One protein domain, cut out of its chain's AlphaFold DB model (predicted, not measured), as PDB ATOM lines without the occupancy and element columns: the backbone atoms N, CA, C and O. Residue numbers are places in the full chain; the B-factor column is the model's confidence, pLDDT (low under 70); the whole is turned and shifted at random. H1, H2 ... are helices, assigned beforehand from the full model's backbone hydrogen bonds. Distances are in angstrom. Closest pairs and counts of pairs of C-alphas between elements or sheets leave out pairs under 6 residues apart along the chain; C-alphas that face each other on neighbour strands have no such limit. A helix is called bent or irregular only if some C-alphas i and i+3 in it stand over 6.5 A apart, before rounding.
ATOM      1  N   LYS A 135     261.365 233.144 103.496       75.56
ATOM      2  CA  LYS A 135     261.601 232.190 102.397       75.56
ATOM      3  C   LYS A 135     262.295 232.824 101.190       75.56
ATOM      4  O   LYS A 135     263.180 232.201 100.605       75.56
ATOM      5  N   THR A 136     261.929 234.051 100.827       80.12
ATOM      6  CA  THR A 136     262.486 234.752  99.661       80.12
ATOM      7  C   THR A 136     263.952 235.123  99.882       80.12
ATOM      8  O   THR A 136     264.772 234.930  98.985       80.12
ATOM      9  N   ILE A 137     264.310 235.579 101.089       87.19
ATOM     10  CA  ILE A 137     265.713 235.865 101.432       87.19
ATOM     11  C   ILE A 137     266.561 234.587 101.446       87.19
ATOM     12  O   ILE A 137     267.675 234.604 100.935       87.19
ATOM     13  N   ILE A 138     266.031 233.451 101.918       86.25
ATOM     14  CA  ILE A 138     266.735 232.157 101.847       86.25
ATOM     15  C   ILE A 138     267.065 231.787 100.399       86.25
ATOM     16  O   ILE A 138     268.212 231.459 100.099       86.25
ATOM     17  N   ALA A 139     266.072 231.847  99.506       82.50
ATOM     18  CA  ALA A 139     266.271 231.529  98.095       82.50
ATOM     19  C   ALA A 139     267.299 232.468  97.445       82.50
ATOM     20  O   ALA A 139     268.188 232.011  96.728       82.50
ATOM     21  N   TYR A 140     267.229 233.766  97.749       84.25
ATOM     22  CA  TYR A 140     268.187 234.745  97.244       84.25
ATOM     23  C   TYR A 140     269.614 234.469  97.729       84.25
ATOM     24  O   TYR A 140     270.536 234.423  96.918       84.25
ATOM     25  N   LEU A 141     269.801 234.221  99.029       87.38
ATOM     26  CA  LEU A 141     271.114 233.926  99.605       87.38
ATOM     27  C   LEU A 141     271.737 232.646  99.020       87.38
ATOM     28  O   LEU A 141     272.957 232.577  98.877       87.38
ATOM     29  N   HIS A 142     270.924 231.654  98.643       85.19
ATOM     30  CA  HIS A 142     271.394 230.501  97.872       85.19
ATOM     31  C   HIS A 142     271.828 230.886  96.453       85.19
ATOM     32  O   HIS A 142     272.888 230.457  96.003       85.19
ATOM     33  N   ASN A 143     271.048 231.719  95.762       82.69
ATOM     34  CA  ASN A 143     271.348 232.138  94.391       82.69
ATOM     35  C   ASN A 143     272.648 232.947  94.288       82.69
ATOM     36  O   ASN A 143     273.404 232.760  93.338       82.69
ATOM     37  N   VAL A 144     272.937 233.809  95.269       83.00
ATOM     38  CA  VAL A 144     274.194 234.584  95.312       83.00
ATOM     39  C   VAL A 144     275.369 233.800  95.908       83.00
ATOM     40  O   VAL A 144     276.451 234.351  96.089       83.00
ATOM     41  N   GLY A 145     275.173 232.518  96.235       83.12
ATOM     42  CA  GLY A 145     276.219 231.651  96.774       83.12
ATOM     43  C   GLY A 145     276.654 231.992  98.201       83.12
ATOM     44  O   GLY A 145     277.703 231.529  98.639       83.12
ATOM     45  N   PHE A 146     275.866 232.784  98.936       88.31
ATOM     46  CA  PHE A 146     276.114 233.041 100.355       88.31
ATOM     47  C   PHE A 146     275.738 231.827 101.212       88.31
ATOM     48  O   PHE A 146     276.436 231.519 102.174       88.31
ATOM     49  N   LEU A 147     274.654 231.117 100.870       88.94
ATOM     50  CA  LEU A 147     274.262 229.871 101.534       88.94
ATOM     51  C   LEU A 147     274.482 228.637 100.638       88.94
ATOM     52  O   LEU A 147     274.065 228.646  99.477       88.94
ATOM     53  N   PRO A 148     274.992 227.518 101.191       86.81
ATOM     54  CA  PRO A 148     275.540 227.388 102.542       86.81
ATOM     55  C   PRO A 148     276.918 228.064 102.685       86.81
ATOM     56  O   PRO A 148     277.750 227.949 101.789       86.81
ATOM     57  N   CYS A 149     277.180 228.715 103.823       83.31
ATOM     58  CA  CYS A 149     278.468 229.373 104.088       83.31
ATOM     59  C   CYS A 149     279.393 228.471 104.916       83.31
ATOM     60  O   CYS A 149     278.993 227.964 105.961       83.31
ATOM     61  N   ALA A 150     280.638 228.293 104.472       78.94
ATOM     62  CA  ALA A 150     281.656 227.488 105.154       78.94
ATOM     63  C   ALA A 150     283.022 228.199 105.246       78.94
ATOM     64  O   ALA A 150     284.053 227.536 105.389       78.94
ATOM     65  N   ASP A 151     283.044 229.527 105.104       77.12
ATOM     66  CA  ASP A 151     284.270 230.326 105.011       77.12
ATOM     67  C   ASP A 151     284.677 230.972 106.355       77.12
ATOM     68  O   ASP A 151     284.225 230.570 107.427       77.12
ATOM     69  N   SER A 152     285.605 231.933 106.329       67.00
ATOM     70  CA  SER A 152     286.092 232.609 107.539       67.00
ATOM     71  C   SER A 152     285.061 233.535 108.194       67.00
ATOM     72  O   SER A 152     285.223 233.869 109.363       67.00
ATOM     73  N   LYS A 153     283.982 233.913 107.497       78.31
ATOM     74  CA  LYS A 153     282.971 234.871 107.985       78.31
ATOM     75  C   LYS A 153     282.007 234.264 109.004       78.31
ATOM     76  O   LYS A 153     281.116 234.937 109.506       78.31
ATOM     77  N   LEU A 154     282.174 232.987 109.350       88.38
ATOM     78  CA  LEU A 154     281.311 232.281 110.304       88.38
ATOM     79  C   LEU A 154     281.350 232.859 111.729       88.38
ATOM     80  O   LEU A 154     280.467 232.546 112.528       88.38
ATOM     81  N   PHE A 155     282.354 233.678 112.053       91.81
ATOM     82  CA  PHE A 155     282.473 234.371 113.340       91.81
ATOM     83  C   PHE A 155     281.986 235.824 113.300       91.81
ATOM     84  O   PHE A 155     281.833 236.424 114.367       91.81
ATOM     85  N   ASP A 156     281.718 236.364 112.110       92.12
ATOM     86  CA  ASP A 156     281.282 237.743 111.926       92.12
ATOM     87  C   ASP A 156     279.855 237.954 112.450       92.12
ATOM     88  O   ASP A 156     279.099 237.017 112.744       92.12
ATOM     89  N   ASN A 157     279.474 239.226 112.550       95.44
ATOM     90  CA  ASN A 157     278.096 239.611 112.800       95.44
ATOM     91  C   ASN A 157     277.189 239.102 111.663       95.44
ATOM     92  O   ASN A 157     277.428 239.374 110.481       95.44
ATOM     93  N   VAL A 158     276.141 238.359 112.026       94.75
ATOM     94  CA  VAL A 158     275.226 237.719 111.071       94.75
ATOM     95  C   VAL A 158     274.456 238.764 110.263       94.75
ATOM     96  O   VAL A 158     274.340 238.625 109.046       94.75
ATOM     97  N   PHE A 159     273.953 239.814 110.917       94.94
ATOM     98  CA  PHE A 159     273.176 240.871 110.268       94.94
ATOM     99  C   PHE A 159     274.015 241.618 109.235       94.94
ATOM    100  O   PHE A 159     273.639 241.678 108.066       94.94
ATOM    101  N   GLU A 160     275.198 242.096 109.623       93.94
ATOM    102  CA  GLU A 160     276.101 242.791 108.701       93.94
ATOM    103  C   GLU A 160     276.517 241.909 107.519       93.94
ATOM    104  O   GLU A 160     276.600 242.383 106.384       93.94
ATOM    105  N   SER A 161     276.768 240.624 107.774       93.06
ATOM    106  CA  SER A 161     277.144 239.665 106.733       93.06
ATOM    107  C   SER A 161     276.031 239.484 105.704       93.06
ATOM    108  O   SER A 161     276.308 239.455 104.504       93.06
ATOM    109  N   ILE A 162     274.776 239.409 106.155       92.00
ATOM    110  CA  ILE A 162     273.617 239.292 105.268       92.00
ATOM    111  C   ILE A 162     273.380 240.602 104.520       92.00
ATOM    112  O   ILE A 162     273.207 240.551 103.308       92.00
ATOM    113  N   CYS A 163     273.443 241.760 105.186       90.88
ATOM    114  CA  CYS A 163     273.307 243.066 104.532       90.88
ATOM    115  C   CYS A 163     274.306 243.228 103.377       90.88
ATOM    116  O   CYS A 163     273.914 243.600 102.273       90.88
ATOM    117  N   LYS A 164     275.576 242.855 103.594       90.31
ATOM    118  CA  LYS A 164     276.608 242.857 102.541       90.31
ATOM    119  C   LYS A 164     276.306 241.873 101.408       90.31
ATOM    120  O   LYS A 164     276.666 242.139 100.269       90.31
ATOM    121  N   ALA A 165     275.695 240.728 101.710       88.44
ATOM    122  CA  ALA A 165     275.373 239.709 100.711       88.44
ATOM    123  C   ALA A 165     274.135 240.058  99.871       88.44
ATOM    124  O   ALA A 165     274.031 239.614  98.728       88.44
ATOM    125  N   VAL A 166     273.191 240.815 100.436       84.81
ATOM    126  CA  VAL A 166     271.943 241.165  99.751       84.81
ATOM    127  C   VAL A 166     271.948 242.529  99.077       84.81
ATOM    128  O   VAL A 166     271.028 242.770  98.311       84.81
ATOM    129  N   ASP A 167     272.938 243.388  99.329       80.81
ATOM    130  CA  ASP A 167     273.147 244.665  98.623       80.81
ATOM    131  C   ASP A 167     271.853 245.494  98.467       80.81
ATOM    132  O   ASP A 167     271.387 245.777  97.368       80.81
ATOM    133  N   GLU A 168     271.196 245.786  99.597       75.25
ATOM    134  CA  GLU A 168     269.940 246.560  99.682       75.25
ATOM    135  C   GLU A 168     268.705 245.934  98.988       75.25
ATOM    136  O   GLU A 168     267.621 246.521  98.981       75.25
ATOM    137  N   VAL A 169     268.794 244.701  98.469       75.00
ATOM    138  CA  VAL A 169     267.658 244.004  97.826       75.00
ATOM    139  C   VAL A 169     266.513 243.709  98.804       75.00
ATOM    140  O   VAL A 169     265.348 243.600  98.393       75.00
ATOM    141  N   PHE A 170     266.820 243.578 100.094       80.00
ATOM    142  CA  PHE A 170     265.850 243.351 101.164       80.00
ATOM    143  C   PHE A 170     265.886 244.496 102.172       80.00
ATOM    144  O   PHE A 170     266.955 244.975 102.541       80.00
ATOM    145  N   ALA A 171     264.708 244.888 102.660       81.31
ATOM    146  CA  ALA A 171     264.604 245.819 103.774       81.31
ATOM    147  C   ALA A 171     265.207 245.196 105.042       81.31
ATOM    148  O   ALA A 171     265.023 244.001 105.291       81.31
ATOM    149  N   GLU A 172     265.844 246.012 105.885       85.06
ATOM    150  CA  GLU A 172     266.468 245.534 107.127       85.06
ATOM    151  C   GLU A 172     265.499 244.751 108.016       85.06
ATOM    152  O   GLU A 172     265.878 243.736 108.582       85.06
ATOM    153  N   ARG A 173     264.225 245.157 108.072       83.94
ATOM    154  CA  ARG A 173     263.197 244.443 108.842       83.94
ATOM    155  C   ARG A 173     263.024 242.989 108.391       83.94
ATOM    156  O   ARG A 173     262.847 242.109 109.221       83.94
ATOM    157  N   THR A 174     263.100 242.717 107.089       84.44
ATOM    158  CA  THR A 174     263.034 241.343 106.566       84.44
ATOM    159  C   THR A 174     264.264 240.532 106.975       84.44
ATOM    160  O   THR A 174     264.164 239.328 107.212       84.44
ATOM    161  N   ILE A 175     265.426 241.185 107.064       91.31
ATOM    162  CA  ILE A 175     266.666 240.570 107.547       91.31
ATOM    163  C   ILE A 175     266.548 240.282 109.052       91.31
ATOM    164  O   ILE A 175     266.874 239.175 109.477       91.31
ATOM    165  N   ASP A 176     266.015 241.223 109.835       90.38
ATOM    166  CA  ASP A 176     265.727 241.045 111.263       90.38
ATOM    167  C   ASP A 176     264.803 239.832 111.486       90.38
ATOM    168  O   ASP A 176     265.133 238.942 112.273       90.38
ATOM    169  N   ASP A 177     263.697 239.743 110.736       87.31
ATOM    170  CA  ASP A 177     262.740 238.630 110.804       87.31
ATOM    171  C   ASP A 177     263.399 237.285 110.431       87.31
ATOM    172  O   ASP A 177     263.199 236.271 111.105       87.31
ATOM    173  N   PHE A 178     264.255 237.264 109.399       91.75
ATOM    174  CA  PHE A 178     265.024 236.075 109.014       91.75
ATOM    175  C   PHE A 178     265.947 235.595 110.135       91.75
ATOM    176  O   PHE A 178     265.968 234.406 110.464       91.75
ATOM    177  N   ILE A 179     266.709 236.509 110.732       93.88
ATOM    178  CA  ILE A 179     267.645 236.190 111.810       93.88
ATOM    179  C   ILE A 179     266.881 235.721 113.051       93.88
ATOM    180  O   ILE A 179     267.297 234.748 113.684       93.88
ATOM    181  N   ALA A 180     265.743 236.347 113.366       90.25
ATOM    182  CA  ALA A 180     264.865 235.924 114.451       90.25
ATOM    183  C   ALA A 180     264.376 234.477 114.254       90.25
ATOM    184  O   ALA A 180     264.471 233.663 115.176       90.25
ATOM    185  N   GLU A 181     263.935 234.107 113.047       89.19
ATOM    186  CA  GLU A 181     263.555 232.722 112.741       89.19
ATOM    187  C   GLU A 181     264.732 231.749 112.908       89.19
ATOM    188  O   GLU A 181     264.584 230.685 113.522       89.19
ATOM    189  N   ARG A 182     265.930 232.108 112.423       91.81
ATOM    190  CA  ARG A 182     267.132 231.279 112.616       91.81
ATOM    191  C   ARG A 182     267.496 231.124 114.092       91.81
ATOM    192  O   ARG A 182     267.824 230.008 114.505       91.81
ATOM    193  N   MET A 183     267.367 232.184 114.892       93.00
ATOM    194  CA  MET A 183     267.555 232.127 116.345       93.00
ATOM    195  C   MET A 183     266.574 231.182 117.016       93.00
ATOM    196  O   MET A 183     266.992 230.375 117.840       93.00
ATOM    197  N   LEU A 184     265.290 231.218 116.657       88.81
ATOM    198  CA  LEU A 184     264.293 230.313 117.235       88.81
ATOM    199  C   LEU A 184     264.632 228.843 116.954       88.81
ATOM    200  O   LEU A 184     264.548 228.000 117.852       88.81
ATOM    201  N   ILE A 185     265.073 228.531 115.732       89.25
ATOM    202  CA  ILE A 185     265.510 227.178 115.351       89.25
ATOM    203  C   ILE A 185     266.773 226.775 116.130       89.25
ATOM    204  O   ILE A 185     266.881 225.635 116.589       89.25
ATOM    205  N   PHE A 186     267.723 227.697 116.291       93.75
ATOM    206  CA  PHE A 186     268.956 227.483 117.048       93.75
ATOM    207  C   PHE A 186     268.691 227.240 118.538       93.75
ATOM    208  O   PHE A 186     269.100 226.209 119.067       93.75
ATOM    209  N   ILE A 187     267.922 228.113 119.186       90.88
ATOM    210  CA  ILE A 187     267.495 227.977 120.582       90.88
ATOM    211  C   ILE A 187     266.784 226.636 120.790       90.88
ATOM    212  O   ILE A 187     267.113 225.897 121.716       90.88
ATOM    213  N   SER A 188     265.869 226.265 119.890       87.12
ATOM    214  CA  SER A 188     265.156 224.983 119.959       87.12
ATOM    215  C   SER A 188     266.090 223.769 119.887       87.12
ATOM    216  O   SER A 188     265.794 222.729 120.477       87.12
ATOM    217  N   ALA A 189     267.207 223.870 119.160       89.19
ATOM    218  CA  ALA A 189     268.222 222.820 119.119       89.19
ATOM    219  C   ALA A 189     269.006 222.750 120.438       89.19
ATOM    220  O   ALA A 189     269.166 221.666 120.990       89.19
ATOM    221  N   LEU A 190     269.405 223.897 120.991       91.25
ATOM    222  CA  LEU A 190     270.149 223.958 122.250       91.25
ATOM    223  C   LEU A 190     269.340 223.483 123.459       91.25
ATOM    224  O   LEU A 190     269.878 222.796 124.325       91.25
ATOM    225  N   VAL A 191     268.036 223.771 123.501       88.94
ATOM    226  CA  VAL A 191     267.144 223.249 124.551       88.94
ATOM    227  C   VAL A 191     267.153 221.720 124.562       88.94
ATOM    228  O   VAL A 191     267.218 221.110 125.627       88.94
ATOM    229  N   LYS A 192     267.150 221.078 123.385       87.50
ATOM    230  CA  LYS A 192     267.221 219.609 123.273       87.50
ATOM    231  C   LYS A 192     268.557 219.043 123.753       87.50
ATOM    232  O   LYS A 192     268.604 217.896 124.183       87.50
ATOM    233  N   GLU A 193     269.618 219.840 123.689       87.00
ATOM    234  CA  GLU A 193     270.948 219.494 124.195       87.00
ATOM    235  C   GLU A 193     271.146 219.864 125.679       87.00
ATOM    236  O   GLU A 193     272.210 219.605 126.241       87.00
ATOM    237  N   GLY A 194     270.124 220.427 126.337       86.25
ATOM    238  CA  GLY A 194     270.131 220.720 127.773       86.25
ATOM    239  C   GLY A 194     270.805 222.038 128.163       86.25
ATOM    240  O   GLY A 194     271.234 222.184 129.307       86.25
ATOM    241  N   TYR A 195     270.924 222.994 127.239       88.00
ATOM    242  CA  TYR A 195     271.423 224.336 127.552       88.00
ATOM    243  C   TYR A 195     270.332 225.210 128.190       88.00
ATOM    244  O   TYR A 195     269.170 225.159 127.782       88.00
ATOM    245  N   ASP A 196     270.720 226.068 129.141       87.19
ATOM    246  CA  ASP A 196     269.891 227.198 129.569       87.19
ATOM    247  C   ASP A 196     270.004 228.317 128.527       87.19
ATOM    248  O   ASP A 196     271.073 228.883 128.303       87.19
ATOM    249  N   VAL A 197     268.892 228.591 127.853       89.31
ATOM    250  CA  VAL A 197     268.803 229.518 126.717       89.31
ATOM    251  C   VAL A 197     268.056 230.806 127.060       89.31
ATOM    252  O   VAL A 197     267.850 231.635 126.176       89.31
ATOM    253  N   SER A 198     267.629 230.986 128.313       87.19
ATOM    254  CA  SER A 198     266.836 232.148 128.746       87.19
ATOM    255  C   SER A 198     267.525 233.476 128.409       87.19
ATOM    256  O   SER A 198     266.901 234.411 127.908       87.19
ATOM    257  N   VAL A 199     268.845 233.514 128.582       87.81
ATOM    258  CA  VAL A 199     269.713 234.652 128.259       87.81
ATOM    259  C   VAL A 199     269.829 234.936 126.757       87.81
ATOM    260  O   VAL A 199     270.025 236.082 126.365       87.81
ATOM    261  N   LEU A 200     269.655 233.929 125.891       88.31
ATOM    262  CA  LEU A 200     269.719 234.112 124.435       88.31
ATOM    263  C   LEU A 200     268.475 234.807 123.880       88.31
ATOM    264  O   LEU A 200     268.564 235.492 122.866       88.31
ATOM    265  N   GLN A 201     267.325 234.646 124.537       82.94
ATOM    266  CA  GLN A 201     266.060 235.262 124.117       82.94
ATOM    267  C   GLN A 201     266.056 236.788 124.281       82.94
ATOM    268  O   GLN A 201     265.191 237.460 123.727       82.94
ATOM    269  N   GLN A 202     267.010 237.331 125.043       86.50
ATOM    270  CA  GLN A 202     267.149 238.763 125.308       86.50
ATOM    271  C   GLN A 202     268.116 239.455 124.338       86.50
ATOM    272  O   GLN A 202     268.267 240.674 124.394       86.50
ATOM    273  N   LEU A 203     268.790 238.696 123.467       91.31
ATOM    274  CA  LEU A 203     269.742 239.259 122.519       91.31
ATOM    275  C   LEU A 203     269.027 240.018 121.406       91.31
ATOM    276  O   LEU A 203     268.047 239.543 120.831       91.31
ATOM    277  N   ASN A 204     269.573 241.183 121.066       92.19
ATOM    278  CA  ASN A 204     269.180 241.894 119.863       92.19
ATOM    279  C   ASN A 204     269.621 241.085 118.637       92.19
ATOM    280  O   ASN A 204     270.773 240.656 118.542       92.19
ATOM    281  N   VAL A 205     268.704 240.898 117.689       91.81
ATOM    282  CA  VAL A 205     268.952 240.135 116.463       91.81
ATOM    283  C   VAL A 205     270.117 240.690 115.645       91.81
ATOM    284  O   VAL A 205     270.846 239.932 115.008       91.81
ATOM    285  N   ARG A 206     270.350 242.002 115.721       94.69
ATOM    286  CA  ARG A 206     271.423 242.674 114.987       94.69
ATOM    287  C   ARG A 206     272.804 242.484 115.594       94.69
ATOM    288  O   ARG A 206     273.784 242.726 114.906       94.69
ATOM    289  N   ASP A 207     272.897 242.001 116.831       94.38
ATOM    290  CA  ASP A 207     274.171 241.803 117.536       94.38
ATOM    291  C   ASP A 207     274.651 240.343 117.483       94.38
ATOM    292  O   ASP A 207     275.679 239.980 118.063       94.38
ATOM    293  N   ILE A 208     273.907 239.468 116.801       95.44
ATOM    294  CA  ILE A 208     274.185 238.036 116.809       95.44
ATOM    295  C   ILE A 208     275.482 237.733 116.065       95.44
ATOM    296  O   ILE A 208     275.638 237.981 114.870       95.44
ATOM    297  N   SER A 209     276.385 237.091 116.793       95.75
ATOM    298  CA  SER A 209     277.585 236.432 116.294       95.75
ATOM    299  C   SER A 209     277.901 235.243 117.202       95.75
ATOM    300  O   SER A 209     277.419 235.166 118.340       95.75
ATOM    301  N   PHE A 210     278.725 234.307 116.729       95.25
ATOM    302  CA  PHE A 210     279.141 233.182 117.567       95.25
ATOM    303  C   PHE A 210     279.856 233.629 118.863       95.25
ATOM    304  O   PHE A 210     279.479 233.134 119.929       95.25
ATOM    305  N   PRO A 211     280.805 234.592 118.841       94.94
ATOM    306  CA  PRO A 211     281.427 235.113 120.061       94.94
ATOM    307  C   PRO A 211     280.430 235.664 121.088       94.94
ATOM    308  O   PRO A 211     280.575 235.399 122.283       94.94
ATOM    309  N   VAL A 212     279.394 236.382 120.641       95.69
ATOM    310  CA  VAL A 212     278.353 236.929 121.531       95.69
ATOM    311  C   VAL A 212     277.571 235.804 122.209       95.69
ATOM    312  O   VAL A 212     277.401 235.825 123.426       95.69
ATOM    313  N   ILE A 213     277.163 234.780 121.451       95.00
ATOM    314  CA  ILE A 213     276.450 233.612 121.993       95.00
ATOM    315  C   ILE A 213     277.313 232.877 123.027       95.00
ATOM    316  O   ILE A 213     276.824 232.527 124.101       95.00
ATOM    317  N   VAL A 214     278.596 232.653 122.727       94.38
ATOM    318  CA  VAL A 214     279.533 231.988 123.647       94.38
ATOM    319  C   VAL A 214     279.676 232.763 124.952       94.38
ATOM    320  O   VAL A 214     279.609 232.157 126.023       94.38
ATOM    321  N   ASN A 215     279.850 234.083 124.863       92.81
ATOM    322  CA  ASN A 215     280.013 234.950 126.025       92.81
ATOM    323  C   ASN A 215     278.782 234.892 126.940       92.81
ATOM    324  O   ASN A 215     278.903 234.708 128.147       92.81
ATOM    325  N   VAL A 216     277.589 234.970 126.350       93.06
ATOM    326  CA  VAL A 216     276.314 234.980 127.079       93.06
ATOM    327  C   VAL A 216     276.018 233.628 127.733       93.06
ATOM    328  O   VAL A 216     275.501 233.583 128.846       93.06
ATOM    329  N   LEU A 217     276.381 232.519 127.081       92.31
ATOM    330  CA  LEU A 217     276.237 231.174 127.649       92.31
ATOM    331  C   LEU A 217     277.368 230.789 128.618       92.31
ATOM    332  O   LEU A 217     277.280 229.745 129.267       92.31
ATOM    333  N   GLY A 218     278.447 231.575 128.696       90.94
ATOM    334  CA  GLY A 218     279.585 231.320 129.581       90.94
ATOM    335  C   GLY A 218     280.325 230.006 129.296       90.94
ATOM    336  O   GLY A 218     280.834 229.364 130.217       90.94
ATOM    337  N   ILE A 219     280.363 229.553 128.037       89.56
ATOM    338  CA  ILE A 219     280.962 228.258 127.674       89.56
ATOM    339  C   ILE A 219     282.455 228.432 127.390       89.56
ATOM    340  O   ILE A 219     282.844 229.190 126.511       89.56
ATOM    341  N   THR A 220     283.294 227.660 128.082       88.31
ATOM    342  CA  THR A 220     284.761 227.712 127.932       88.31
ATOM    343  C   THR A 220     285.382 226.397 127.451       88.31
ATOM    344  O   THR A 220     286.508 226.385 126.959       88.31
ATOM    345  N   ASP A 221     284.659 225.278 127.547       92.06
ATOM    346  CA  ASP A 221     285.132 223.968 127.087       92.06
ATOM    347  C   ASP A 221     285.123 223.883 125.552       92.06
ATOM    348  O   ASP A 221     284.066 223.940 124.923       92.06
ATOM    349  N   VAL A 222     286.297 223.651 124.958       91.31
ATOM    350  CA  VAL A 222     286.515 223.481 123.510       91.31
ATOM    351  C   VAL A 222     285.574 222.446 122.887       91.31
ATOM    352  O   VAL A 222     285.075 222.658 121.782       91.31
ATOM    353  N   LYS A 223     285.299 221.332 123.573       90.81
ATOM    354  CA  LYS A 223     284.386 220.300 123.064       90.81
ATOM    355  C   LYS A 223     282.951 220.808 123.002       90.81
ATOM    356  O   LYS A 223     282.256 220.542 122.025       90.81
ATOM    357  N   ARG A 224     282.500 221.551 124.013       91.50
ATOM    358  CA  ARG A 224     281.164 222.171 124.016       91.50
ATOM    359  C   ARG A 224     281.073 223.315 123.011       91.50
ATOM    360  O   ARG A 224     280.061 223.416 122.330       91.50
ATOM    361  N   LEU A 225     282.134 224.108 122.865       94.56
ATOM    362  CA  LEU A 225     282.231 225.163 121.856       94.56
ATOM    363  C   LEU A 225     282.121 224.605 120.437       94.56
ATOM    364  O   LEU A 225     281.376 225.151 119.635       94.56
ATOM    365  N   ALA A 226     282.798 223.497 120.130       93.38
ATOM    366  CA  ALA A 226     282.729 222.887 118.806       93.38
ATOM    367  C   ALA A 226     281.328 222.337 118.473       93.38
ATOM    368  O   ALA A 226     280.873 222.494 117.342       93.38
ATOM    369  N   HIS A 227     280.615 221.747 119.443       92.25
ATOM    370  CA  HIS A 227     279.221 221.325 119.232       92.25
ATOM    371  C   HIS A 227     278.281 222.526 119.068       92.25
ATOM    372  O   HIS A 227     277.470 222.546 118.144       92.25
ATOM    373  N   LEU A 228     278.443 223.559 119.903       94.75
ATOM    374  CA  LEU A 228     277.684 224.803 119.785       94.75
ATOM    375  C   LEU A 228     277.906 225.464 118.419       94.75
ATOM    376  O   LEU A 228     276.955 225.918 117.788       94.75
ATOM    377  N   PHE A 229     279.151 225.493 117.945       94.44
ATOM    378  CA  PHE A 229     279.515 226.067 116.653       94.44
ATOM    379  C   PHE A 229     278.937 225.269 115.488       94.44
ATOM    380  O   PHE A 229     278.425 225.847 114.534       94.44
ATOM    381  N   MET A 230     278.925 223.940 115.591       92.56
ATOM    382  CA  MET A 230     278.242 223.084 114.623       92.56
ATOM    383  C   MET A 230     276.738 223.399 114.563       92.56
ATOM    384  O   MET A 230     276.187 223.566 113.478       92.56
ATOM    385  N   ALA A 231     276.072 223.545 115.714       92.50
ATOM    386  CA  ALA A 231     274.665 223.940 115.753       92.50
ATOM    387  C   ALA A 231     274.454 225.342 115.154       92.50
ATOM    388  O   ALA A 231     273.532 225.546 114.362       92.50
ATOM    389  N   PHE A 232     275.324 226.296 115.482       94.50
ATOM    390  CA  PHE A 232     275.263 227.669 114.982       94.50
ATOM    391  C   PHE A 232     275.403 227.723 113.454       94.50
ATOM    392  O   PHE A 232     274.519 228.236 112.766       94.50
ATOM    393  N   THR A 233     276.454 227.107 112.911       92.38
ATOM    394  CA  THR A 233     276.725 227.055 111.465       92.38
ATOM    395  C   THR A 233     275.618 226.346 110.690       92.38
ATOM    396  O   THR A 233     275.169 226.835 109.652       92.38
ATOM    397  N   GLN A 234     275.070 225.260 111.236       90.94
ATOM    398  CA  GLN A 234     273.961 224.555 110.607       90.94
ATOM    399  C   GLN A 234     272.672 225.392 110.575       90.94
ATOM    400  O   GLN A 234     271.922 225.317 109.599       90.94
ATOM    401  N   ARG A 235     272.369 226.165 111.628       91.94
ATOM    402  CA  ARG A 235     271.097 226.910 111.712       91.94
ATOM    403  C   ARG A 235     271.129 228.246 110.987       91.94
ATOM    404  O   ARG A 235     270.158 228.544 110.294       91.94
ATOM    405  N   PHE A 236     272.217 229.000 111.107       90.75
ATOM    406  CA  PHE A 236     272.358 230.312 110.471       90.75
ATOM    407  C   PHE A 236     272.817 230.219 109.023       90.75
ATOM    408  O   PHE A 236     272.270 230.902 108.160       90.75
ATOM    409  N   TYR A 237     273.770 229.328 108.751       90.81
ATOM    410  CA  TYR A 237     274.458 229.266 107.466       90.81
ATOM    411  C   TYR A 237     274.134 228.014 106.652       90.81
ATOM    412  O   TYR A 237     274.657 227.851 105.555       90.81
ATOM    413  N   GLY A 238     273.291 227.110 107.162       88.75
ATOM    414  CA  GLY A 238     272.939 225.869 106.464       88.75
ATOM    415  C   GLY A 238     274.126 224.927 106.231       88.75
ATOM    416  O   GLY A 238     274.007 223.987 105.447       88.75
ATOM    417  N   ALA A 239     275.265 225.162 106.888       88.00
ATOM    418  CA  ALA A 239     276.493 224.414 106.669       88.00
ATOM    419  C   ALA A 239     276.675 223.330 107.731       88.00
ATOM    420  O   ALA A 239     276.807 223.609 108.920       88.00
ATOM    421  N   ALA A 240     276.697 222.074 107.290       88.12
ATOM    422  CA  ALA A 240     276.964 220.919 108.139       88.12
ATOM    423  C   ALA A 240     278.456 220.560 108.086       88.12
ATOM    424  O   ALA A 240     278.863 219.615 107.409       88.12
ATOM    425  N   LEU A 241     279.287 221.346 108.774       87.56
ATOM    426  CA  LEU A 241     280.729 221.104 108.821       87.56
ATOM    427  C   LEU A 241     281.044 219.812 109.601       87.56
ATOM    428  O   LEU A 241     280.461 219.588 110.666       87.56
ATOM    429  N   PRO A 242     281.998 218.974 109.146       90.31
ATOM    430  CA  PRO A 242     282.467 217.831 109.922       90.31
ATOM    431  C   PRO A 242     282.993 218.261 111.295       90.31
ATOM    432  O   PRO A 242     283.688 219.268 111.417       90.31
ATOM    433  N   MET A 243     282.745 217.463 112.338       90.75
ATOM    434  CA  MET A 243     283.136 217.813 113.714       90.75
ATOM    435  C   MET A 243     284.628 218.162 113.851       90.75
ATOM    436  O   MET A 243     284.984 219.096 114.564       90.75
ATOM    437  N   ARG A 244     285.507 217.466 113.118       91.38
ATOM    438  CA  ARG A 244     286.947 217.771 113.078       91.38
ATOM    439  C   ARG A 244     287.228 219.204 112.601       91.38
ATOM    440  O   ARG A 244     288.041 219.885 113.209       91.38
ATOM    441  N   GLN A 245     286.522 219.665 111.571       91.00
ATOM    442  CA  GLN A 245     286.664 221.024 111.052       91.00
ATOM    443  C   GLN A 245     286.150 222.065 112.056       91.00
ATOM    444  O   GLN A 245     286.808 223.081 112.256       91.00
ATOM    445  N   ASN A 246     285.034 221.791 112.744       90.88
ATOM    446  CA  ASN A 246     284.549 222.657 113.826       90.88
ATOM    447  C   ASN A 246     285.592 222.796 114.949       90.88
ATOM    448  O   ASN A 246     285.852 223.905 115.408       90.88
ATOM    449  N   TYR A 247     286.241 221.700 115.360       92.44
ATOM    450  CA  TYR A 247     287.326 221.752 116.348       92.44
ATOM    451  C   TYR A 247     288.504 222.613 115.892       92.44
ATOM    452  O   TYR A 247     289.020 223.406 116.680       92.44
ATOM    453  N   ASP A 248     288.937 222.445 114.645       90.94
ATOM    454  CA  ASP A 248     290.073 223.187 114.104       90.94
ATOM    455  C   ASP A 248     289.763 224.691 114.024       90.94
ATOM    456  O   ASP A 248     290.594 225.508 114.425       90.94
ATOM    457  N   LEU A 249     288.551 225.063 113.596       91.56
ATOM    458  CA  LEU A 249     288.094 226.457 113.557       91.56
ATOM    459  C   LEU A 249     288.003 227.074 114.956       91.56
ATOM    460  O   LEU A 249     288.539 228.157 115.174       91.56
ATOM    461  N   ILE A 250     287.419 226.368 115.928       93.44
ATOM    462  CA  ILE A 250     287.333 226.856 117.312       93.44
ATOM    463  C   ILE A 250     288.714 227.034 117.936       93.44
ATOM    464  O   ILE A 250     288.960 228.038 118.599       93.44
ATOM    465  N   ARG A 251     289.648 226.107 117.702       91.19
ATOM    466  CA  ARG A 251     291.027 226.255 118.192       91.19
ATOM    467  C   ARG A 251     291.720 227.467 117.588       91.19
ATOM    468  O   ARG A 251     292.406 228.185 118.307       91.19
ATOM    469  N   ARG A 252     291.553 227.701 116.284       89.94
ATOM    470  CA  ARG A 252     292.121 228.883 115.625       89.94
ATOM    471  C   ARG A 252     291.507 230.171 116.165       89.94
ATOM    472  O   ARG A 252     292.255 231.100 116.440       89.94
ATOM    473  N   TRP A 253     290.190 230.202 116.364       91.06
ATOM    474  CA  TRP A 253     289.489 231.355 116.926       91.06
ATOM    475  C   TRP A 253     289.974 231.679 118.345       91.06
ATOM    476  O   TRP A 253     290.357 232.812 118.617       91.06
ATOM    477  N   LEU A 254     290.087 230.672 119.220       88.94
ATOM    478  CA  LEU A 254     290.628 230.844 120.577       88.94
ATOM    479  C   LEU A 254     292.090 231.325 120.590       88.94
ATOM    480  O   LEU A 254     292.505 232.001 121.526       88.94
ATOM    481  N   ASN A 255     292.860 231.005 119.548       88.38
ATOM    482  CA  ASN A 255     294.239 231.460 119.369       88.38
ATOM    483  C   ASN A 255     294.347 232.811 118.625       88.38
ATOM    484  O   ASN A 255     295.458 233.228 118.301       88.38
ATOM    485  N   GLY A 256     293.227 233.473 118.300       81.81
ATOM    486  CA  GLY A 256     293.203 234.755 117.580       81.81
ATOM    487  C   GLY A 256     293.653 234.672 116.116       81.81
ATOM    488  O   GLY A 256     294.217 235.623 115.591       81.81
TER     489      GLY A 256
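What this domain is: This is residues 135 to 256 of the 258 residues of a protein of Coprococcus eutactus CAG:665 (UniProt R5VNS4). Two long helices, H4 and H7, pack slantwise on each other and run opposite ways as the core, with H8 crossing H7 on the side away from H4. H3 packs on the first part of H4, with H1 near that end, and H6 lies near H7 with short H5 packed on it. The printed part has 122 residues with eight named helices, H1 to H8 in chain order, and no named strand: the class is all helix. It is compact, with a radius of gyration of the C-alphas of 14.0 A and spans of 40 by 29 by 24 A.

Where its parts are: H4, residues 172 to 192, is the longest helix at 30.6 A, from C-alpha 172 at (266.468, 245.534, 107.127) to C-alpha 192 at (267.221, 219.609, 123.273). H7, residues 222 to 236, measures 20.4 A, and H8, residues 243 to 254, 16.5 A, ending with C-alpha 254 at (290.628, 230.844, 120.577). The others are H1, residues 135 to 143, H2, 152 to 155, H3, 158 to 166, H5, 198 to 202, and H6, 210 to 217. H2 is irregular: C-alphas 152 and 155 are 7.1 A apart.

How they stand to each other: H4 and H7 touch at a steep tilt of 43 degrees, opposite ways; their closest C-alphas, of Arg 182 and Phe 236, are 5.7 A apart. H8 touches H7 about perpendicular, at 74 degrees, closest at C-alphas 226 and 246, 5.3 A. With residues 172 to 179 alone, H4 touches H3, closest at C-alphas 175 and 159, 7.1 A. H1 only just touches H4, with 3 pairs of C-alphas within 8 A, closest at 137 and 178, 7.6 A. H6 touches H5, closest at C-alphas 216 and 199, 6.7 A, and only just touches H2, with 3 pairs within 8 A, closest at 210 and 155, 5.5 A. Every O i to N i+4 pair is within hydrogen-bond range in H1, H3, H6, H7 and H8; H4 has 16 of 17, H5 0 of 1 with 1 of 2 O i to N i+3 pairs, and H2 is too short for an O i to N i+4 pair.

The domain as a whole: The two farthest C-alphas, of Val 169 and Asp 221, are 39.5 A apart. The printed part has no cut and no long link. Mean pLDDT of the printed part is 89.0; residue 152 alone is under 70.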